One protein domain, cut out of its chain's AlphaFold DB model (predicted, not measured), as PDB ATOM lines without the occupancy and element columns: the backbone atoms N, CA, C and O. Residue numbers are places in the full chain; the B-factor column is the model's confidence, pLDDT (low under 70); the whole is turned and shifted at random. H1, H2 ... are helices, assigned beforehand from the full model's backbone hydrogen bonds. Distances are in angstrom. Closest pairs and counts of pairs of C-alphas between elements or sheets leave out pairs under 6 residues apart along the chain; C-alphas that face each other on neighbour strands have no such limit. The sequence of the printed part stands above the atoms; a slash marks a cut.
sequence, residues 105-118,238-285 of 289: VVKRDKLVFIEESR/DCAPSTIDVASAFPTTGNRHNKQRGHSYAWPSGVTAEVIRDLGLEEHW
ATOM      1  N   VAL A 105     221.591 195.838 151.669       95.75
ATOM      2  CA  VAL A 105     220.668 194.692 151.764       95.75
ATOM      3  C   VAL A 105     220.390 194.326 153.226       95.75
ATOM      4  O   VAL A 105     219.239 194.265 153.635       95.75
ATOM      5  N   VAL A 106     221.428 194.172 154.064       96.50
ATOM      6  CA  VAL A 106     221.218 193.833 155.488       96.50
ATOM      7  C   VAL A 106     220.548 194.961 156.269       96.50
ATOM      8  O   VAL A 106     219.894 194.696 157.270       96.50
ATOM      9  N   LYS A 107     220.730 196.225 155.868       96.44
ATOM     10  CA  LYS A 107     220.055 197.346 156.532       96.44
ATOM     11  C   LYS A 107     218.558 197.313 156.249       96.44
ATOM     12  O   LYS A 107     217.784 197.463 157.184       96.44
ATOM     13  N   ARG A 108     218.168 197.059 154.998       95.94
ATOM     14  CA  ARG A 108     216.761 196.931 154.592       95.94
ATOM     15  C   ARG A 108     216.098 195.720 155.234       95.94
ATOM     16  O   ARG A 108     215.061 195.876 155.861       95.94
ATOM     17  N   ASP A 109     216.747 194.557 155.203       97.06
ATOM     18  CA  ASP A 109     216.209 193.342 155.831       97.06
ATOM     19  C   ASP A 109     216.012 193.523 157.348       97.06
ATOM     20  O   ASP A 109     215.054 193.012 157.920       97.06
ATOM     21  N   LYS A 110     216.873 194.310 158.010       96.94
ATOM     22  CA  LYS A 110     216.673 194.693 159.416       96.94
ATOM     23  C   LYS A 110     215.442 195.573 159.630       96.94
ATOM     24  O   LYS A 110     214.784 195.400 160.648       96.94
ATOM     25  N   LEU A 111     215.151 196.507 158.723       96.62
ATOM     26  CA  LEU A 111     213.940 197.333 158.804       96.62
ATOM     27  C   LEU A 111     212.687 196.467 158.651       96.62
ATOM     28  O   LEU A 111     211.777 196.575 159.465       96.62
ATOM     29  N   VAL A 112     212.699 195.551 157.677       97.25
ATOM     30  CA  VAL A 112     211.625 194.569 157.470       97.25
ATOM     31  C   VAL A 112     211.421 193.726 158.731       97.25
ATOM     32  O   VAL A 112     210.311 193.658 159.240       97.25
ATOM     33  N   PHE A 113     212.491 193.168 159.309       97.50
ATOM     34  CA  PHE A 113     212.414 192.383 160.547       97.50
ATOM     35  C   PHE A 113     211.810 193.153 161.730       97.50
ATOM     36  O   PHE A 113     211.051 192.587 162.520       97.50
ATOM     37  N   ILE A 114     212.176 194.431 161.884       97.50
ATOM     38  CA  ILE A 114     211.650 195.293 162.948       97.50
ATOM     39  C   ILE A 114     210.147 195.497 162.749       97.50
ATOM     40  O   ILE A 114     209.385 195.290 163.689       97.50
ATOM     41  N   GLU A 115     209.715 195.831 161.534       97.56
ATOM     42  CA  GLU A 115     208.302 196.065 161.223       97.56
ATOM     43  C   GLU A 115     207.458 194.783 161.318       97.56
ATOM     44  O   GLU A 115     206.370 194.795 161.895       97.56
ATOM     45  N   GLU A 116     207.967 193.640 160.855       97.00
ATOM     46  CA  GLU A 116     207.319 192.342 161.074       97.00
ATOM     47  C   GLU A 116     207.170 192.029 162.565       97.00
ATOM     48  O   GLU A 116     206.102 191.621 163.025       97.00
ATOM     49  N   SER A 117     208.243 192.224 163.337       97.75
ATOM     50  CA  SER A 117     208.224 191.986 164.780       97.75
ATOM     51  C   SER A 117     207.224 192.906 165.476       97.75
ATOM     52  O   SER A 117     206.542 192.460 166.396       97.75
ATOM     53  N   ARG A 118     207.073 194.148 165.002       97.69
ATOM     54  CA  ARG A 118     206.073 195.107 165.481       97.69
ATOM     55  C   ARG A 118     204.653 194.563 165.301       97.69
ATOM     56  O   ARG A 118     203.892 194.509 166.264       97.69
ATOM     57  N   ASP A 238     206.697 199.405 169.711       95.44
ATOM     58  CA  ASP A 238     207.378 200.058 168.585       95.44
ATOM     59  C   ASP A 238     208.687 199.365 168.180       95.44
ATOM     60  O   ASP A 238     209.402 199.845 167.301       95.44
ATOM     61  N   CYS A 239     209.043 198.256 168.838       95.88
ATOM     62  CA  CYS A 239     210.327 197.582 168.654       95.88
ATOM     63  C   CYS A 239     211.532 198.530 168.792       95.88
ATOM     64  O   CYS A 239     212.496 198.441 168.026       95.88
ATOM     65  N   ALA A 240     211.507 199.415 169.797       94.81
ATOM     66  CA  ALA A 240     212.627 200.301 170.093       94.81
ATOM     67  C   ALA A 240     213.934 199.488 170.229       94.81
ATOM     68  O   ALA A 240     213.883 198.372 170.757       94.81
ATOM     69  N   PRO A 241     215.109 200.012 169.821       91.88
ATOM     70  CA  PRO A 241     216.357 199.238 169.770       91.88
ATOM     71  C   PRO A 241     216.774 198.560 171.084       91.88
ATOM     72  O   PRO A 241     217.496 197.569 171.055       91.88
ATOM     73  N   SER A 242     216.333 199.077 172.233       92.44
ATOM     74  CA  SER A 242     216.553 198.485 173.560       92.44
ATOM     75  C   SER A 242     215.686 197.253 173.846       92.44
ATOM     76  O   SER A 242     215.976 196.512 174.779       92.44
ATOM     77  N   THR A 243     214.629 197.027 173.065       94.88
ATOM     78  CA  THR A 243     213.598 196.008 173.313       94.88
ATOM     79  C   THR A 243     213.640 194.840 172.329       94.88
ATOM     80  O   THR A 243     212.829 193.920 172.440       94.88
ATOM     81  N   ILE A 244     214.534 194.862 171.339       95.44
ATOM     82  CA  ILE A 244     214.616 193.838 170.295       95.44
ATOM     83  C   ILE A 244     216.070 193.491 169.977       95.44
ATOM     84  O   ILE A 244     216.893 194.356 169.676       95.44
ATOM     85  N   ASP A 245     216.393 192.197 170.002       94.56
ATOM     86  CA  ASP A 245     217.731 191.711 169.663       94.56
ATOM     87  C   ASP A 245     217.878 191.470 168.153       94.56
ATOM     88  O   ASP A 245     217.842 190.348 167.641       94.56
ATOM     89  N   VAL A 246     218.088 192.563 167.421       94.81
ATOM     90  CA  VAL A 246     218.386 192.517 165.981       94.81
ATOM     91  C   VAL A 246     219.729 191.819 165.704       94.81
ATOM     92  O   VAL A 246     219.957 191.314 164.605       94.81
ATOM     93  N   ALA A 247     220.658 191.786 166.665       93.00
ATOM     94  CA  ALA A 247     221.966 191.169 166.456       93.00
ATOM     95  C   ALA A 247     221.864 189.641 166.386       93.00
ATOM     96  O   ALA A 247     222.551 189.039 165.559       93.00
ATOM     97  N   SER A 248     220.984 189.037 167.186       92.75
ATOM     98  CA  SER A 248     220.675 187.605 167.126       92.75
ATOM     99  C   SER A 248     220.047 187.202 165.786       92.75
ATOM    100  O   SER A 248     220.495 186.235 165.169       92.75
ATOM    101  N   ALA A 249     219.101 187.993 165.265       93.38
ATOM    102  CA  ALA A 249     218.483 187.743 163.957       93.38
ATOM    103  C   ALA A 249     219.449 187.956 162.771       93.38
ATOM    104  O   ALA A 249     219.325 187.312 161.729       93.38
ATOM    105  N   PHE A 250     220.448 188.835 162.919       95.38
ATOM    106  CA  PHE A 250     221.423 189.160 161.872       95.38
ATOM    107  C   PHE A 250     222.870 189.027 162.377       95.38
ATOM    108  O   PHE A 250     223.608 190.026 162.411       95.38
ATOM    109  N   PRO A 251     223.331 187.807 162.707       94.25
ATOM    110  CA  PRO A 251     224.583 187.608 163.422       94.25
ATOM    111  C   PRO A 251     225.790 187.989 162.561       94.25
ATOM    112  O   PRO A 251     225.876 187.686 161.366       94.25
ATOM    113  N   THR A 252     226.763 188.661 163.177       93.25
ATOM    114  CA  THR A 252     228.035 189.036 162.529       93.25
ATOM    115  C   THR A 252     229.151 188.016 162.756       93.25
ATOM    116  O   THR A 252     230.175 188.058 162.071       93.25
ATOM    117  N   THR A 253     228.965 187.108 163.711       92.56
ATOM    118  CA  THR A 253     229.884 186.023 164.074       92.56
ATOM    119  C   THR A 253     229.289 184.666 163.673       92.56
ATOM    120  O   THR A 253     228.161 184.590 163.191       92.56
ATOM    121  N   GLY A 254     230.068 183.590 163.799       92.19
ATOM    122  CA  GLY A 254     229.651 182.237 163.414       92.19
ATOM    123  C   GLY A 254     230.121 181.803 162.022       92.19
ATOM    124  O   GLY A 254     230.927 182.482 161.366       92.19
ATOM    125  N   ASN A 255     229.641 180.631 161.595       93.31
ATOM    126  CA  ASN A 255     229.990 180.023 160.310       93.31
ATOM    127  C   ASN A 255     229.391 180.816 159.125       93.31
ATOM    128  O   ASN A 255     228.661 181.794 159.307       93.31
ATOM    129  N   ARG A 256     229.737 180.434 157.890       90.44
ATOM    130  CA  ARG A 256     229.250 181.117 156.677       90.44
ATOM    131  C   ARG A 256     227.721 181.117 156.582       90.44
ATOM    132  O   ARG A 256     227.170 182.155 156.239       90.44
ATOM    133  N   HIS A 257     227.070 180.008 156.919       90.94
ATOM    134  CA  HIS A 257     225.619 179.840 156.818       90.94
ATOM    135  C   HIS A 257     224.864 180.756 157.781       90.94
ATOM    136  O   HIS A 257     223.966 181.470 157.357       90.94
ATOM    137  N   ASN A 258     225.308 180.853 159.036       91.88
ATOM    138  CA  ASN A 258     224.693 181.735 160.032       91.88
ATOM    139  C   ASN A 258     224.722 183.203 159.585       91.88
ATOM    140  O   ASN A 258     223.846 183.991 159.923       91.88
ATOM    141  N   LYS A 259     225.760 183.592 158.837       93.50
ATOM    142  CA  LYS A 259     225.964 184.974 158.395       93.50
ATOM    143  C   LYS A 259     225.272 185.296 157.072       93.50
ATOM    144  O   LYS A 259     225.228 186.482 156.736       93.50
ATOM    145  N   GLN A 260     224.785 184.306 156.334       95.12
ATOM    146  CA  GLN A 260     224.130 184.517 155.047       95.12
ATOM    147  C   GLN A 260     222.750 185.154 155.209       95.12
ATOM    148  O   GLN A 260     222.159 185.150 156.288       95.12
ATOM    149  N   ARG A 261     222.259 185.748 154.119       95.06
ATOM    150  CA  ARG A 261     220.878 186.219 154.029       95.06
ATOM    151  C   ARG A 261     219.926 185.032 154.196       95.06
ATOM    152  O   ARG A 261     220.084 184.026 153.507       95.06
ATOM    153  N   GLY A 262     218.971 185.148 155.116       93.75
ATOM    154  CA  GLY A 262     217.958 184.116 155.340       93.75
ATOM    155  C   GLY A 262     217.043 183.952 154.125       93.75
ATOM    156  O   GLY A 262     216.818 184.911 153.387       93.75
ATOM    157  N   HIS A 263     216.508 182.744 153.927       92.81
ATOM    158  CA  HIS A 263     215.668 182.424 152.769       92.81
ATOM    159  C   HIS A 263     214.442 183.339 152.660       92.81
ATOM    160  O   HIS A 263     214.179 183.859 151.583       92.81
ATOM    161  N   SER A 264     213.749 183.595 153.775       91.75
ATOM    162  CA  SER A 264     212.567 184.469 153.826       91.75
ATOM    163  C   SER A 264     212.844 185.899 153.362       91.75
ATOM    164  O   SER A 264     211.972 186.530 152.792       91.75
ATOM    165  N   TYR A 265     214.062 186.410 153.544       94.06
ATOM    166  CA  TYR A 265     214.440 187.731 153.033       94.06
ATOM    167  C   TYR A 265     214.977 187.662 151.608       94.06
ATOM    168  O   TYR A 265     214.888 188.632 150.867       94.06
ATOM    169  N   ALA A 266     215.579 186.542 151.207       93.00
ATOM    170  CA  ALA A 266     216.062 186.366 149.843       93.00
ATOM    171  C   ALA A 266     214.915 186.192 148.837       93.00
ATOM    172  O   ALA A 266     215.068 186.660 147.709       93.00
ATOM    173  N   TRP A 267     213.828 185.549 149.271       93.94
ATOM    174  CA  TRP A 267     212.628 185.191 148.514       93.94
ATOM    175  C   TRP A 267     211.397 185.452 149.396       93.94
ATOM    176  O   TRP A 267     210.892 184.525 150.040       93.94
ATOM    177  N   PRO A 268     210.993 186.724 149.535       94.19
ATOM    178  CA  PRO A 268     209.932 187.109 150.451       94.19
ATOM    179  C   PRO A 268     208.576 186.567 150.011       94.19
ATOM    180  O   PRO A 268     208.210 186.620 148.843       94.19
ATOM    181  N   SER A 269     207.807 186.077 150.978       94.06
ATOM    182  CA  SER A 269     206.431 185.621 150.788       94.06
ATOM    183  C   SER A 269     205.585 185.951 152.020       94.06
ATOM    184  O   SER A 269     206.121 186.302 153.076       94.06
ATOM    185  N   GLY A 270     204.257 185.888 151.879       93.81
ATOM    186  CA  GLY A 270     203.313 186.170 152.966       93.81
ATOM    187  C   GLY A 270     203.557 187.528 153.633       93.81
ATOM    188  O   GLY A 270     203.745 188.538 152.952       93.81
ATOM    189  N   VAL A 271     203.616 187.527 154.968       93.81
ATOM    190  CA  VAL A 271     203.788 188.735 155.795       93.81
ATOM    191  C   VAL A 271     205.066 189.502 155.443       93.81
ATOM    192  O   VAL A 271     205.046 190.729 155.401       93.81
ATOM    193  N   THR A 272     206.168 188.810 155.135       95.06
ATOM    194  CA  THR A 272     207.423 189.474 154.749       95.06
ATOM    195  C   THR A 272     207.254 190.279 153.470       95.06
ATOM    196  O   THR A 272     207.704 191.420 153.390       95.06
ATOM    197  N   ALA A 273     206.578 189.707 152.469       95.19
ATOM    198  CA  ALA A 273     206.314 190.406 151.218       95.19
ATOM    199  C   ALA A 273     205.403 191.622 151.439       95.19
ATOM    200  O   ALA A 273     205.694 192.695 150.923       95.19
ATOM    201  N   GLU A 274     204.349 191.482 152.246       95.75
ATOM    202  CA  GLU A 274     203.457 192.591 152.616       95.75
ATOM    203  C   GLU A 274     204.205 193.734 153.307       95.75
ATOM    204  O   GLU A 274     204.064 194.884 152.908       95.75
ATOM    205  N   VAL A 275     205.066 193.425 154.279       96.62
ATOM    206  CA  VAL A 275     205.882 194.435 154.965       96.62
ATOM    207  C   VAL A 275     206.815 195.159 153.994       96.62
ATOM    208  O   VAL A 275     206.963 196.374 154.086       96.62
ATOM    209  N   ILE A 276     207.441 194.446 153.051       95.81
ATOM    210  CA  ILE A 276     208.313 195.078 152.049       95.81
ATOM    211  C   ILE A 276     207.519 196.061 151.176       95.81
ATOM    212  O   ILE A 276     208.027 197.151 150.898       95.81
ATOM    213  N   ARG A 277     206.283 195.709 150.796       95.81
ATOM    214  CA  ARG A 277     205.375 196.605 150.061       95.81
ATOM    215  C   ARG A 277     205.002 197.834 150.876       95.81
ATOM    216  O   ARG A 277     205.150 198.950 150.394       95.81
ATOM    217  N   ASP A 278     204.604 197.640 152.129       96.38
ATOM    218  CA  ASP A 278     204.186 198.734 153.011       96.38
ATOM    219  C   ASP A 278     205.332 199.711 153.319       96.38
ATOM    220  O   ASP A 278     205.108 200.903 153.526       96.38
ATOM    221  N   LEU A 279     206.577 199.223 153.313       95.88
ATOM    222  CA  LEU A 279     207.778 200.048 153.452       95.88
ATOM    223  C   LEU A 279     208.233 200.703 152.132       95.88
ATOM    224  O   LEU A 279     209.194 201.471 152.152       95.88
ATOM    225  N   GLY A 280     207.591 200.398 150.997       95.25
ATOM    226  CA  GLY A 280     207.965 200.915 149.678       95.25
ATOM    227  C   GLY A 280     209.339 200.438 149.200       95.25
ATOM    228  O   GLY A 280     210.053 201.178 148.530       95.25
ATOM    229  N   LEU A 281     209.751 199.224 149.583       93.75
ATOM    230  CA  LEU A 281     211.089 198.682 149.306       93.75
ATOM    231  C   LEU A 281     211.115 197.678 148.138       93.75
ATOM    232  O   LEU A 281     212.132 197.010 147.936       93.75
ATOM    233  N   GLU A 282     210.026 197.554 147.377       92.44
ATOM    234  CA  GLU A 282     209.834 196.526 146.338       92.44
ATOM    235  C   GLU A 282     210.919 196.530 145.255       92.44
ATOM    236  O   GLU A 282     211.387 195.462 144.857       92.44
ATOM    237  N   GLU A 283     211.391 197.712 144.843       90.56
ATOM    238  CA  GLU A 283     212.448 197.884 143.830       90.56
ATOM    239  C   GLU A 283     213.746 197.127 144.176       90.56
ATOM    240  O   GLU A 283     214.528 196.734 143.313       90.56
ATOM    241  N   HIS A 284     213.996 196.865 145.461       87.19
ATOM    242  CA  HIS A 284     215.194 196.152 145.906       87.19
ATOM    243  C   HIS A 284     215.063 194.623 145.846       87.19
ATOM    244  O   HIS A 284     216.034 193.910 146.123       87.19
ATOM    245  N   TRP A 285     213.879 194.128 145.493       89.25
ATOM    246  CA  TRP A 285     213.534 192.716 145.353       89.25
ATOM    247  C   TRP A 285     212.988 192.380 143.958       89.25
ATOM    248  O   TRP A 285     212.394 191.316 143.780       89.25
TER     249      TRP A 285
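AT A GLANCE: This is residues 105 to 118 and 238 to 285 of the 289 residues of an uncharacterized protein of Flavobacteriales bacterium (UniProt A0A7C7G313). The longest helix, H1, is the core, and the rest of the printed part, residues 238 to 285, wraps part-way round it as a loose horseshoe, with one side of H1 left open. H5 crosses H1 at residues 112 to 116, while the four-residue helices H2, H3, H4 and H6 are set on loops along the horseshoe, which swings widest at H3. The 62 printed residues have six named helices, in the order H1, H2, H3, H4, H5, H6, and no named strand; the class is all helix. The whole is compact, with a radius of gyration of the C-alphas of 11.8 A and spans of 31, 26 and 17 A.

IN THESE COORDINATES: Find C-alpha 105 at (220.668, 194.692, 151.764); from there H1, residues 105 to 118, runs 20.0 A to C-alpha 118 at (206.073, 195.107, 165.481). The next long run is H5, residues 270 to 278, 12.6 A from first to last C-alpha. Between these two in the chain look for H2 at residues 246 to 249, H3 at residues 256 to 259 and H4 at residues 263 to 266. After H5 comes H6, residues 282 to 285, which ends with C-alpha 285 at (213.534, 192.716, 145.353).

HOW THE PARTS SIT: Start at Val 112 of H1 and look across to Val 275 of H5: these are their closest C-alphas, 6.3 A apart. The two helices touch, H1 with residues 112 to 116 alone, and are only just about perpendicular, at 73 degrees. H2 is close to H1 but not clearly touching, the closest C-alphas being those of Lys 110 and Val 246, 7.1 A apart. H4 stands likewise to H1, with the C-alphas of Asp 109 and Tyr 265 closest at 6.5 A, and to H5, with those of Ser 264 and Thr 272 closest at 7.2 A. H6 is close but not clearly touching H5, where the C-alphas of Ile 276 and Glu 282 come closest at 6.1 A. H6 is only just apart from H1, at 8.1 A between closest C-alphas. H3 touches no helix and is apart from H1. In H1 and H5 every O i to N i+4 pair is within hydrogen-bond range; H2, H3, H4 and H6 are too short for such a pair, and each has its one O i to N i+3 pair within range.

THE WHOLE: The two C-alphas farthest apart, those of Asn 255 and Asp 278, are 32.7 A from each other. Look between residues 118 and 238 for the cut: residues 119 to 237 are not printed, and the C-alphas of 118 and 238 are 6.0 A apart. Of the links printed whole, H2 to H3 is short, and H3 to H4, H4 to H5 and H5 to H6 are tight. The mean pLDDT of the printed part is 94.4, and no printed residue is under 70.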